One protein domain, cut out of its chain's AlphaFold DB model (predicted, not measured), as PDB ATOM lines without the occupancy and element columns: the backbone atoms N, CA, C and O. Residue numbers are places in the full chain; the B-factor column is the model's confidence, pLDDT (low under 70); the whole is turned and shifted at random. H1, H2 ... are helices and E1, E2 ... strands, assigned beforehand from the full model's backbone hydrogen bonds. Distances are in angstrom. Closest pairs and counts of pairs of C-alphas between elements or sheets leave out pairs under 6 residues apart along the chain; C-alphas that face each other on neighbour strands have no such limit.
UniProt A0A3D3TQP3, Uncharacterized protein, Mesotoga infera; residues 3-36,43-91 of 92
ATOM      1  N   HIS A   3      38.775  31.527  26.939       87.06
ATOM      2  CA  HIS A   3      38.809  32.379  25.757       87.06
ATOM      3  C   HIS A   3      40.076  32.113  24.951       87.06
ATOM      4  O   HIS A   3      41.186  32.100  25.490       87.06
ATOM      5  N   TYR A   4      39.902  31.936  23.651       86.38
ATOM      6  CA  TYR A   4      40.958  32.058  22.670       86.38
ATOM      7  C   TYR A   4      41.105  33.514  22.280       86.38
ATOM      8  O   TYR A   4      40.155  34.118  21.797       86.38
ATOM      9  N   ARG A   5      42.308  34.057  22.446       88.56
ATOM     10  CA  ARG A   5      42.658  35.383  21.942       88.56
ATOM     11  C   ARG A   5      43.405  35.235  20.635       88.56
ATOM     12  O   ARG A   5      44.553  34.796  20.635       88.56
ATOM     13  N   ASN A   6      42.749  35.593  19.536       88.75
ATOM     14  CA  ASN A   6      43.413  35.690  18.246       88.75
ATOM     15  C   ASN A   6      43.990  37.094  18.047       88.75
ATOM     16  O   ASN A   6      43.630  38.062  18.716       88.75
ATOM     17  N   THR A   7      44.926  37.205  17.116       91.50
ATOM     18  CA  THR A   7      45.520  38.477  16.709       91.50
ATOM     19  C   THR A   7      45.813  38.407  15.225       91.50
ATOM     20  O   THR A   7      46.284  37.385  14.726       91.50
ATOM     21  N   ILE A   8      45.532  39.495  14.520       92.62
ATOM     22  CA  ILE A   8      45.889  39.649  13.115       92.62
ATOM     23  C   ILE A   8      47.078  40.594  13.054       92.62
ATOM     24  O   ILE A   8      47.033  41.680  13.627       92.62
ATOM     25  N   PHE A   9      48.118  40.199  12.329       93.56
ATOM     26  CA  PHE A   9      49.165  41.096  11.859       93.56
ATOM     27  C   PHE A   9      49.235  40.961  10.341       93.56
ATOM     28  O   PHE A   9      49.554  39.892   9.824       93.56
ATOM     29  N   LEU A  10      48.869  42.023   9.633       93.50
ATOM     30  CA  LEU A  10      48.740  42.044   8.184       93.50
ATOM     31  C   LEU A  10      49.758  43.020   7.596       93.50
ATOM     32  O   LEU A  10      49.772  44.198   7.950       93.50
ATOM     33  N   ILE A  11      50.585  42.522   6.680       92.50
ATOM     34  CA  ILE A  11      51.555  43.309   5.916       92.50
ATOM     35  C   ILE A  11      51.064  43.333   4.468       92.50
ATOM     36  O   ILE A  11      50.945  42.276   3.851       92.50
ATOM     37  N   LEU A  12      50.753  44.520   3.948       88.69
ATOM     38  CA  LEU A  12      50.336  44.723   2.554       88.69
ATOM     39  C   LEU A  12      51.493  45.258   1.700       88.69
ATOM     40  O   LEU A  12      51.645  44.871   0.545       88.69
ATOM     41  N   SER A  13      52.327  46.113   2.288       87.94
ATOM     42  CA  SER A  13      53.573  46.633   1.720       87.94
ATOM     43  C   SER A  13      54.533  47.014   2.853       87.94
ATOM     44  O   SER A  13      54.200  46.858   4.033       87.94
ATOM     45  N   ASP A  14      55.719  47.524   2.518       87.38
ATOM     46  CA  ASP A  14      56.703  47.962   3.516       87.38
ATOM     47  C   ASP A  14      56.156  49.064   4.438       87.38
ATOM     48  O   ASP A  14      56.408  49.029   5.646       87.38
ATOM     49  N   ASP A  15      55.336  49.974   3.910       86.56
ATOM     50  CA  ASP A  15      54.751  51.083   4.673       86.56
ATOM     51  C   ASP A  15      53.329  50.788   5.174       86.56
ATOM     52  O   ASP A  15      52.851  51.429   6.110       86.56
ATOM     53  N   GLN A  16      52.659  49.771   4.623       86.19
ATOM     54  CA  GLN A  16      51.308  49.396   5.031       86.19
ATOM     55  C   GLN A  16      51.294  48.130   5.885       86.19
ATOM     56  O   GLN A  16      51.206  46.998   5.397       86.19
ATOM     57  N   LYS A  17      51.312  48.350   7.199       91.69
ATOM     58  CA  LYS A  17      51.176  47.314   8.225       91.69
ATOM     59  C   LYS A  17      49.949  47.605   9.078       91.69
ATOM     60  O   LYS A  17      49.726  48.743   9.485       91.69
ATOM     61  N   ARG A  18      49.157  46.578   9.373       89.81
ATOM     62  CA  ARG A  18      47.983  46.666  10.248       89.81
ATOM     63  C   ARG A  18      48.021  45.553  11.276       89.81
ATOM     64  O   ARG A  18      48.470  44.448  10.986       89.81
ATOM     65  N   TRP A  19      47.509  45.834  12.464       91.19
ATOM     66  CA  TRP A  19      47.294  44.820  13.482       91.19
ATOM     67  C   TRP A  19      45.935  45.000  14.135       91.19
ATOM     68  O   TRP A  19      45.448  46.121  14.277       91.19
ATOM     69  N   LEU A  20      45.336  43.885  14.534       90.75
ATOM     70  CA  LEU A  20      44.104  43.870  15.302       90.75
ATOM     71  C   LEU A  20      44.242  42.856  16.427       90.75
ATOM     72  O   LEU A  20      44.530  41.682  16.187       90.75
ATOM     73  N   MET A  21      44.041  43.337  17.646       89.88
ATOM     74  CA  MET A  21      44.005  42.543  18.863       89.88
ATOM     75  C   MET A  21      42.920  43.139  19.755       89.88
ATOM     76  O   MET A  21      43.185  44.026  20.562       89.88
ATOM     77  N   ASP A  22      41.685  42.705  19.538       90.19
ATOM     78  CA  ASP A  22      40.533  43.106  20.335       90.19
ATOM     79  C   ASP A  22      39.567  41.931  20.526       90.19
ATOM     80  O   ASP A  22      39.743  40.846  19.958       90.19
ATOM     81  N   ASP A  23      38.529  42.167  21.322       89.56
ATOM     82  CA  ASP A  23      37.547  41.155  21.703       89.56
ATOM     83  C   ASP A  23      36.732  40.632  20.504       89.56
ATOM     84  O   ASP A  23      36.109  39.576  20.587       89.56
ATOM     85  N   THR A  24      36.752  41.317  19.351       89.12
ATOM     86  CA  THR A  24      36.067  40.842  18.135       89.12
ATOM     87  C   THR A  24      36.755  39.634  17.503       89.12
ATOM     88  O   THR A  24      36.160  38.953  16.665       89.12
ATOM     89  N   LEU A  25      38.001  39.369  17.905       90.12
ATOM     90  CA  LEU A  25      38.791  38.212  17.507       90.12
ATOM     91  C   LEU A  25      38.818  37.114  18.577       90.12
ATOM     92  O   LEU A  25      39.466  36.083  18.368       90.12
ATOM     93  N   GLU A  26      38.140  37.312  19.708       90.25
ATOM     94  CA  GLU A  26      38.054  36.296  20.747       90.25
ATOM     95  C   GLU A  26      37.060  35.186  20.381       90.25
ATOM     96  O   GLU A  26      36.021  35.422  19.763       90.25
ATOM     97  N   GLU A  27      37.389  33.958  20.777       87.56
ATOM     98  CA  GLU A  27      36.512  32.793  20.650       87.56
ATOM     99  C   GLU A  27      36.303  32.172  22.032       87.56
ATOM    100  O   GLU A  27      37.269  31.910  22.752       87.56
ATOM    101  N   THR A  28      35.050  31.962  22.434       89.75
ATOM    102  CA  THR A  28      34.723  31.557  23.810       89.75
ATOM    103  C   THR A  28      34.179  30.140  23.835       89.75
ATOM    104  O   THR A  28      33.278  29.795  23.080       89.75
ATOM    105  N   PHE A  29      34.704  29.313  24.734       91.31
ATOM    106  CA  PHE A  29      34.367  27.895  24.796       91.31
ATOM    107  C   PHE A  29      34.504  27.340  26.219       91.31
ATOM    108  O   PHE A  29      35.084  27.956  27.126       91.31
ATOM    109  N   TYR A  30      33.974  26.139  26.431       92.69
ATOM    110  CA  TYR A  30      34.263  25.358  27.627       92.69
ATOM    111  C   TYR A  30      35.451  24.437  27.375       92.69
ATOM    112  O   TYR A  30      35.489  23.708  26.390       92.69
ATOM    113  N   LEU A  31      36.416  24.444  28.294       92.12
ATOM    114  CA  LEU A  31      37.517  23.491  28.277       92.12
ATOM    115  C   LEU A  31      37.113  22.240  29.063       92.12
ATOM    116  O   LEU A  31      36.920  22.300  30.280       92.12
ATOM    117  N   ALA A  32      36.974  21.113  28.374       90.19
ATOM    118  CA  ALA A  32      36.624  19.837  28.979       90.19
ATOM    119  C   ALA A  32      37.827  19.202  29.695       90.19
ATOM    120  O   ALA A  32      38.958  19.235  29.210       90.19
ATOM    121  N   SER A  33      37.572  18.553  30.835       89.88
ATOM    122  CA  SER A  33      38.599  17.823  31.597       89.88
ATOM    123  C   SER A  33      39.051  16.526  30.920       89.88
ATOM    124  O   SER A  33      40.141  16.030  31.195       89.88
ATOM    125  N   ARG A  34      38.214  15.967  30.041       87.62
ATOM    126  CA  ARG A  34      38.525  14.799  29.217       87.62
ATOM    127  C   ARG A  34      38.412  15.209  27.749       87.62
ATOM    128  O   ARG A  34      37.300  15.510  27.327       87.62
ATOM    129  N   PRO A  35      39.516  15.243  26.984       82.00
ATOM    130  CA  PRO A  35      39.441  15.513  25.556       82.00
ATOM    131  C   PRO A  35      38.767  14.349  24.831       82.00
ATOM    132  O   PRO A  35      38.776  13.210  25.315       82.00
ATOM    133  N   GLN A  36      38.241  14.615  23.638       78.56
ATOM    134  CA  GLN A  36      37.813  13.543  22.752       78.56
ATOM    135  C   GLN A  36      39.023  12.630  22.431       78.56
ATOM    136  O   GLN A  36      40.069  13.133  22.016       78.56
ATOM    137  N   PHE A  43      42.942  21.946  14.821       68.69
ATOM    138  CA  PHE A  43      43.730  22.632  15.846       68.69
ATOM    139  C   PHE A  43      43.850  21.754  17.098       68.69
ATOM    140  O   PHE A  43      42.870  21.157  17.537       68.69
ATOM    141  N   LEU A  44      45.042  21.716  17.709       69.62
ATOM    142  CA  LEU A  44      45.381  20.842  18.851       69.62
ATOM    143  C   LEU A  44      44.400  20.916  20.030       69.62
ATOM    144  O   LEU A  44      44.249  19.976  20.803       69.62
ATOM    145  N   LEU A  45      43.750  22.057  20.178       79.50
ATOM    146  CA  LEU A  45      42.851  22.379  21.276       79.50
ATOM    147  C   LEU A  45      41.377  22.188  20.892       79.50
ATOM    148  O   LEU A  45      40.525  22.316  21.764       79.50
ATOM    149  N   ASN A  46      41.051  21.788  19.660       79.38
ATOM    150  CA  ASN A  46      39.675  21.458  19.278       79.38
ATOM    151  C   ASN A  46      39.151  20.241  20.060       79.38
ATOM    152  O   ASN A  46      37.978  20.200  20.412       79.38
ATOM    153  N   SER A  47      40.011  19.265  20.372       85.06
ATOM    154  CA  SER A  47      39.625  18.042  21.093       85.06
ATOM    155  C   SER A  47      39.149  18.272  22.537       85.06
ATOM    156  O   SER A  47      38.245  17.556  22.962       85.06
ATOM    157  N   PRO A  48      39.728  19.203  23.325       88.81
ATOM    158  CA  PRO A  48      39.170  19.587  24.624       88.81
ATOM    159  C   PRO A  48      38.206  20.787  24.578       88.81
ATOM    160  O   PRO A  48      37.636  21.114  25.617       88.81
ATOM    161  N   SER A  49      38.030  21.461  23.438       90.75
ATOM    162  CA  SER A  49      37.145  22.633  23.331       90.75
ATOM    163  C   SER A  49      35.707  22.233  23.031       90.75
ATOM    164  O   SER A  49      35.451  21.506  22.075       90.75
ATOM    165  N   VAL A  50      34.771  22.742  23.829       91.19
ATOM    166  CA  VAL A  50      33.328  22.527  23.687       91.19
ATOM    167  C   VAL A  50      32.641  23.851  23.387       91.19
ATOM    168  O   VAL A  50      32.803  24.823  24.129       91.19
ATOM    169  N   ASP A  51      31.870  23.878  22.304       91.06
ATOM    170  CA  ASP A  51      31.081  25.037  21.902       91.06
ATOM    171  C   ASP A  51      29.960  25.304  22.907       91.06
ATOM    172  O   ASP A  51      29.278  24.393  23.380       91.06
ATOM    173  N   ILE A  52      29.788  26.579  23.250       90.38
ATOM    174  CA  ILE A  52      28.847  27.010  24.285       90.38
ATOM    175  C   ILE A  52      27.408  26.832  23.812       90.38
ATOM    176  O   ILE A  52      26.544  26.521  24.632       90.38
ATOM    177  N   GLN A  53      27.142  27.031  22.519       88.25
ATOM    178  CA  GLN A  53      25.778  27.012  21.992       88.25
ATOM    179  C   GLN A  53      25.259  25.588  21.790       88.25
ATOM    180  O   GLN A  53      24.159  25.258  22.228       88.25
ATOM    181  N   SER A  54      26.050  24.740  21.139       89.75
ATOM    182  CA  SER A  54      25.683  23.361  20.809       89.75
ATOM    183  C   SER A  54      25.996  22.362  21.924       89.75
ATOM    184  O   SER A  54      25.416  21.276  21.947       89.75
ATOM    185  N   GLY A  55      26.930  22.686  22.827       90.88
ATOM    186  CA  GLY A  55      27.441  21.755  23.835       90.88
ATOM    187  C   GLY A  55      28.291  20.616  23.258       90.88
ATOM    188  O   GLY A  55      28.609  19.668  23.978       90.88
ATOM    189  N   LYS A  56      28.651  20.683  21.971       91.38
ATOM    190  CA  LYS A  56      29.474  19.683  21.281       91.38
ATOM    191  C   LYS A  56      30.946  20.067  21.315       91.38
ATOM    192  O   LYS A  56      31.292  21.246  21.386       91.38
ATOM    193  N   TYR A  57      31.828  19.076  21.210       90.50
ATOM    194  CA  TYR A  57      33.237  19.364  20.958       90.50
ATOM    195  C   TYR A  57      33.405  20.031  19.592       90.50
ATOM    196  O   TYR A  57      32.693  19.702  18.647       90.50
ATOM    197  N   PHE A  58      34.390  20.916  19.457       88.50
ATOM    198  CA  PHE A  58      34.664  21.628  18.200       88.50
ATOM    199  C   PHE A  58      34.934  20.668  17.030       88.50
ATOM    200  O   PHE A  58      34.592  20.947  15.881       88.50
ATOM    201  N   VAL A  59      35.532  19.515  17.332       88.56
ATOM    202  CA  VAL A  59      35.790  18.435  16.369       88.56
ATOM    203  C   VAL A  59      34.514  17.761  15.851       88.56
ATOM    204  O   VAL A  59      34.524  17.285  14.721       88.56
ATOM    205  N   ASP A  60      33.421  17.792  16.621       89.56
ATOM    206  CA  ASP A  60      32.134  17.159  16.294       89.56
ATOM    207  C   ASP A  60      31.142  18.104  15.602       89.56
ATOM    208  O   ASP A  60      30.061  17.675  15.195       89.56
ATOM    209  N   LEU A  61      31.477  19.393  15.496       88.50
ATOM    210  CA  LEU A  61      30.628  20.376  14.828       88.50
ATOM    211  C   LEU A  61      30.577  20.098  13.322       88.50
ATOM    212  O   LEU A  61      31.630  19.944  12.690       88.50
ATOM    213  N   THR A  62      29.371  20.110  12.747       89.62
ATOM    214  CA  THR A  62      29.198  20.155  11.286       89.62
ATOM    215  C   THR A  62      29.696  21.485  10.716       89.62
ATOM    216  O   THR A  62      29.944  22.438  11.456       89.62
ATOM    217  N   ASP A  63      29.824  21.592   9.394       85.44
ATOM    218  CA  ASP A  63      30.247  22.846   8.760       85.44
ATOM    219  C   ASP A  63      29.259  23.995   9.025       85.44
ATOM    220  O   ASP A  63      29.680  25.122   9.306       85.44
ATOM    221  N   GLU A  64      27.951  23.716   9.030       86.12
ATOM    222  CA  GLU A  64      26.935  24.690   9.437       86.12
ATOM    223  C   GLU A  64      27.115  25.124  10.896       86.12
ATOM    224  O   GLU A  64      27.085  26.321  11.185       86.12
ATOM    225  N   GLU A  65      27.359  24.179  11.808       87.75
ATOM    226  CA  GLU A  65      27.542  24.471  13.234       87.75
ATOM    227  C   GLU A  65      28.834  25.259  13.495       87.75
ATOM    228  O   GLU A  65      28.834  26.213  14.273       87.75
ATOM    229  N   ARG A  66      29.928  24.940  12.791       83.06
ATOM    230  CA  ARG A  66      31.188  25.705  12.842       83.06
ATOM    231  C   ARG A  66      31.002  27.128  12.343       83.06
ATOM    232  O   ARG A  66      31.547  28.069  12.916       83.06
ATOM    233  N   SER A  67      30.224  27.294  11.277       80.06
ATOM    234  CA  SER A  67      29.898  28.602  10.711       80.06
ATOM    235  C   SER A  67      29.144  29.484  11.713       80.06
ATOM    236  O   SER A  67      29.366  30.698  11.733       80.06
ATOM    237  N   SER A  68      28.284  28.905  12.558       76.94
ATOM    238  CA  SER A  68      27.603  29.625  13.644       76.94
ATOM    239  C   SER A  68      28.458  29.815  14.901       76.94
ATOM    240  O   SER A  68      28.352  30.867  15.528       76.94
ATOM    241  N   ALA A  69      29.310  28.845  15.241       76.31
ATOM    242  CA  ALA A  69      30.137  28.859  16.450       76.31
ATOM    243  C   ALA A  69      31.393  29.742  16.330       76.31
ATOM    244  O   ALA A  69      31.984  30.101  17.335       76.31
ATOM    245  N   CYS A  70      31.814  30.106  15.112       78.88
ATOM    246  CA  CYS A  70      32.978  30.964  14.886       78.88
ATOM    247  C   CYS A  70      32.640  32.445  15.152       78.88
ATOM    248  O   CYS A  70      32.358  33.221  14.229       78.88
ATOM    249  N   HIS A  71      32.661  32.846  16.423       79.44
ATOM    250  CA  HIS A  71      32.390  34.208  16.883       79.44
ATOM    251  C   HIS A  71      33.417  35.217  16.351       79.44
ATOM    252  O   HIS A  71      33.051  36.326  15.946       79.44
ATOM    253  N   CYS A  72      34.677  34.800  16.227       85.38
ATOM    254  CA  CYS A  72      35.754  35.639  15.698       85.38
ATOM    255  C   CYS A  72      35.625  35.960  14.193       85.38
ATOM    256  O   CYS A  72      36.259  36.899  13.698       85.38
ATOM    257  N   ARG A  73      34.776  35.240  13.436       86.19
ATOM    258  CA  ARG A  73      34.613  35.413  11.976       86.19
ATOM    259  C   ARG A  73      34.313  36.854  11.574       86.19
ATOM    260  O   ARG A  73      34.827  37.338  10.564       86.19
ATOM    261  N   ASN A  74      33.457  37.535  12.334       86.44
ATOM    262  CA  ASN A  74      33.069  38.908  12.022       86.44
ATOM    263  C   ASN A  74      34.228  39.889  12.234       86.44
ATOM    264  O   ASN A  74      34.394  40.786  11.404       86.44
ATOM    265  N   GLY A  75      35.038  39.691  13.280       89.38
ATOM    266  CA  GLY A  75      36.249  40.474  13.530       89.38
ATOM    267  C   GLY A  75      37.262  40.312  12.401       89.38
ATOM    268  O   GLY A  75      37.688  41.305  11.809       89.38
ATOM    269  N   PHE A  76      37.540  39.064  11.995       89.56
ATOM    270  CA  PHE A  76      38.380  38.784  10.826       89.56
ATOM    271  C   PHE A  76      37.847  39.487   9.574       89.56
ATOM    272  O   PHE A  76      38.566  40.262   8.945       89.56
ATOM    273  N   ARG A  77      36.571  39.271   9.225       90.88
ATOM    274  CA  ARG A  77      35.971  39.853   8.016       90.88
ATOM    275  C   ARG A  77      36.083  41.375   8.006       90.88
ATOM    276  O   ARG A  77      36.501  41.936   6.998       90.88
ATOM    277  N   LYS A  78      35.742  42.031   9.117       90.50
ATOM    278  CA  LYS A  78      35.826  43.489   9.247       90.50
ATOM    279  C   LYS A  78      37.265  43.978   9.070       90.50
ATOM    280  O   LYS A  78      37.491  44.860   8.246       90.50
ATOM    281  N   SER A  79      38.227  43.354   9.754       90.19
ATOM    282  CA  SER A  79      39.649  43.705   9.651       90.19
ATOM    283  C   SER A  79      40.162  43.625   8.212       90.19
ATOM    284  O   SER A  79      40.838  44.542   7.746       90.19
ATOM    285  N   PHE A  80      39.836  42.546   7.495       91.94
ATOM    286  CA  PHE A  80      40.257  42.380   6.105       91.94
ATOM    287  C   PHE A  80      39.540  43.356   5.165       91.94
ATOM    288  O   PHE A  80      40.185  43.946   4.304       91.94
ATOM    289  N   SER A  81      38.232  43.582   5.332       92.00
ATOM    290  CA  SER A  81      37.494  44.555   4.515       92.00
ATOM    291  C   SER A  81      38.042  45.978   4.663       92.00
ATOM    292  O   SER A  81      38.192  46.683   3.668       92.00
ATOM    293  N   GLU A  82      38.379  46.395   5.883       90.69
ATOM    294  CA  GLU A  82      38.974  47.711   6.140       90.69
ATOM    295  C   GLU A  82      40.375  47.837   5.536       90.69
ATOM    296  O   GLU A  82      40.683  48.856   4.914       90.69
ATOM    297  N   ALA A  83      41.197  46.790   5.661       90.38
ATOM    298  CA  ALA A  83      42.520  46.743   5.050       90.38
ATOM    299  C   ALA A  83      42.440  46.877   3.519       90.38
ATOM    300  O   ALA A  83      43.121  47.721   2.939       90.38
ATOM    301  N   MET A  84      41.548  46.122   2.873       89.81
ATOM    302  CA  MET A  84      41.385  46.158   1.417       89.81
ATOM    303  C   MET A  84      40.842  47.495   0.908       89.81
ATOM    304  O   MET A  84      41.306  47.979  -0.121       89.81
ATOM    305  N   ARG A  85      39.897  48.121   1.625       88.50
ATOM    306  CA  ARG A  85      39.387  49.447   1.242       88.50
ATOM    307  C   ARG A  85      40.499  50.494   1.277       88.50
ATOM    308  O   ARG A  85      40.699  51.198   0.300       88.50
ATOM    309  N   SER A  86      41.264  50.527   2.369       83.38
ATOM    310  CA  SER A  86      42.376  51.474   2.502       83.38
ATOM    311  C   SER A  86      43.472  51.285   1.455       83.38
ATOM    312  O   SER A  86      44.083  52.256   1.033       83.38
ATOM    313  N   PHE A  87      43.696  50.043   1.022       82.25
ATOM    314  CA  PHE A  87      44.657  49.735  -0.029       82.25
ATOM    315  C   PHE A  87      44.173  50.228  -1.401       82.25
ATOM    316  O   PHE A  87      44.958  50.757  -2.179       82.25
ATOM    317  N   GLY A  88      42.877  50.077  -1.697       78.31
ATOM    318  CA  GLY A  88      42.281  50.541  -2.954       78.31
ATOM    319  C   GLY A  88      42.209  52.066  -3.083       78.31
ATOM    320  O   GLY A  88      42.392  52.583  -4.184       78.31
ATOM    321  N   ASP A  89      41.990  52.777  -1.972       71.56
ATOM    322  CA  ASP A  89      41.904  54.245  -1.944       71.56
ATOM    323  C   ASP A  89      43.268  54.929  -2.197       71.56
ATOM    324  O   ASP A  89      43.301  56.026  -2.742       71.56
ATOM    325  N   GLU A  90      44.397  54.300  -1.843       62.03
ATOM    326  CA  GLU A  90      45.752  54.836  -2.111       62.03
ATOM    327  C   GLU A  90      46.268  54.539  -3.534       62.03
ATOM    328  O   GLU A  90      47.271  55.112  -3.965       62.03
ATOM    329  N   HIS A  91      45.591  53.656  -4.273       60.94
ATOM    330  CA  HIS A  91      45.967  53.240  -5.629       60.94
ATOM    331  C   HIS A  91      44.927  53.604  -6.709       60.94
ATOM    332  O   HIS A  91      45.075  53.162  -7.852       60.94
TER     333      HIS A  91
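What this domain is: This is residues 3 to 36 and 43 to 91 of the 92 residues of an uncharacterized protein of Mesotoga infera (UniProt A0A3D3TQP3). The model is a long, loose rod in which a two-stranded hairpin, E2 and E3, lies over the long helix H2 at one end, and a small three-stranded sheet, E1, E4 and E5, in which E4 pairs with E1 and E5 over different parts of its length, makes the other end with the short helix H1 near it. E1 runs on into E2, linking the two strand parts along the rod. The printed part has 83 residues with five named strands followed by two named helices; E1 - E4 - E5 is the order of one sheet and E2 - E3 of the other, both antiparallel, and the class is mixed, helices and strands. The whole is loose, with a radius of gyration of the C-alphas of 15.9 A, and spans 51 by 22 by 18 A.

How they stand to each other: E1, residues 3 to 5, is an edge strand and the antiparallel neighbour of E4, residues 26 to 31, at 144 degrees; N 4 and O 27 are 2.8 A apart, within hydrogen-bond range. E1 runs on into E2, residues 8 to 11, across a break of 2 residues, at 13 degrees. E2 and E3, residues 17 to 20, form an antiparallel hairpin at 172 degrees, with N 10 and O 18 within hydrogen-bond range at 2.8 A. The pairing of E4 is staggered: its residues 26 to 28 pair with E1 and its residues 29 to 31 with E5, residues 49 to 51, the other edge strand. E4 and E5 are antiparallel, with N 50 and O 30 within hydrogen-bond range at 2.8 A. H1, residues 63 to 69, only grazes this sheet, with its residues 65 to 69; the closest C-alphas of E5 and H1, those of Asp 51 and Ala 69, are 6.7 A apart. H2, residues 73 to 89, is not on that sheet, but its closest C-alpha to E3, that of Ser 79, is 7.2 A from that of Leu 20. H1 and H2 are apart, only just, at 8.4 A. In H1 and H2 every O i to N i+4 pair is within hydrogen-bond range.

Where its parts are: E1 begins with C-alpha 3 at (38.809, 32.379, 25.757) and is 6.2 A long. E2 and E3 are 9.9 A and 10.6 A long, E4 is 14.9 A and E5 is 6.7 A. H1 is 9.8 A long; H2 is 24.5 A, from C-alpha 73 at (34.613, 35.413, 11.976) to C-alpha 89 at (41.904, 54.245, -1.944).

The domain as a whole: The two C-alphas farthest apart, those of Arg 34 and His 91, are 52.4 A apart. Residues 37 to 42 are not printed, and C-alphas 36 and 43 are 12.9 A apart across this cut, in the link from E4 to E5. The link from E5 to H1 is long, with 11 residues. The mean pLDDT of the printed part is 86.6; residues 43 to 44 and 90 to 91 are under 70.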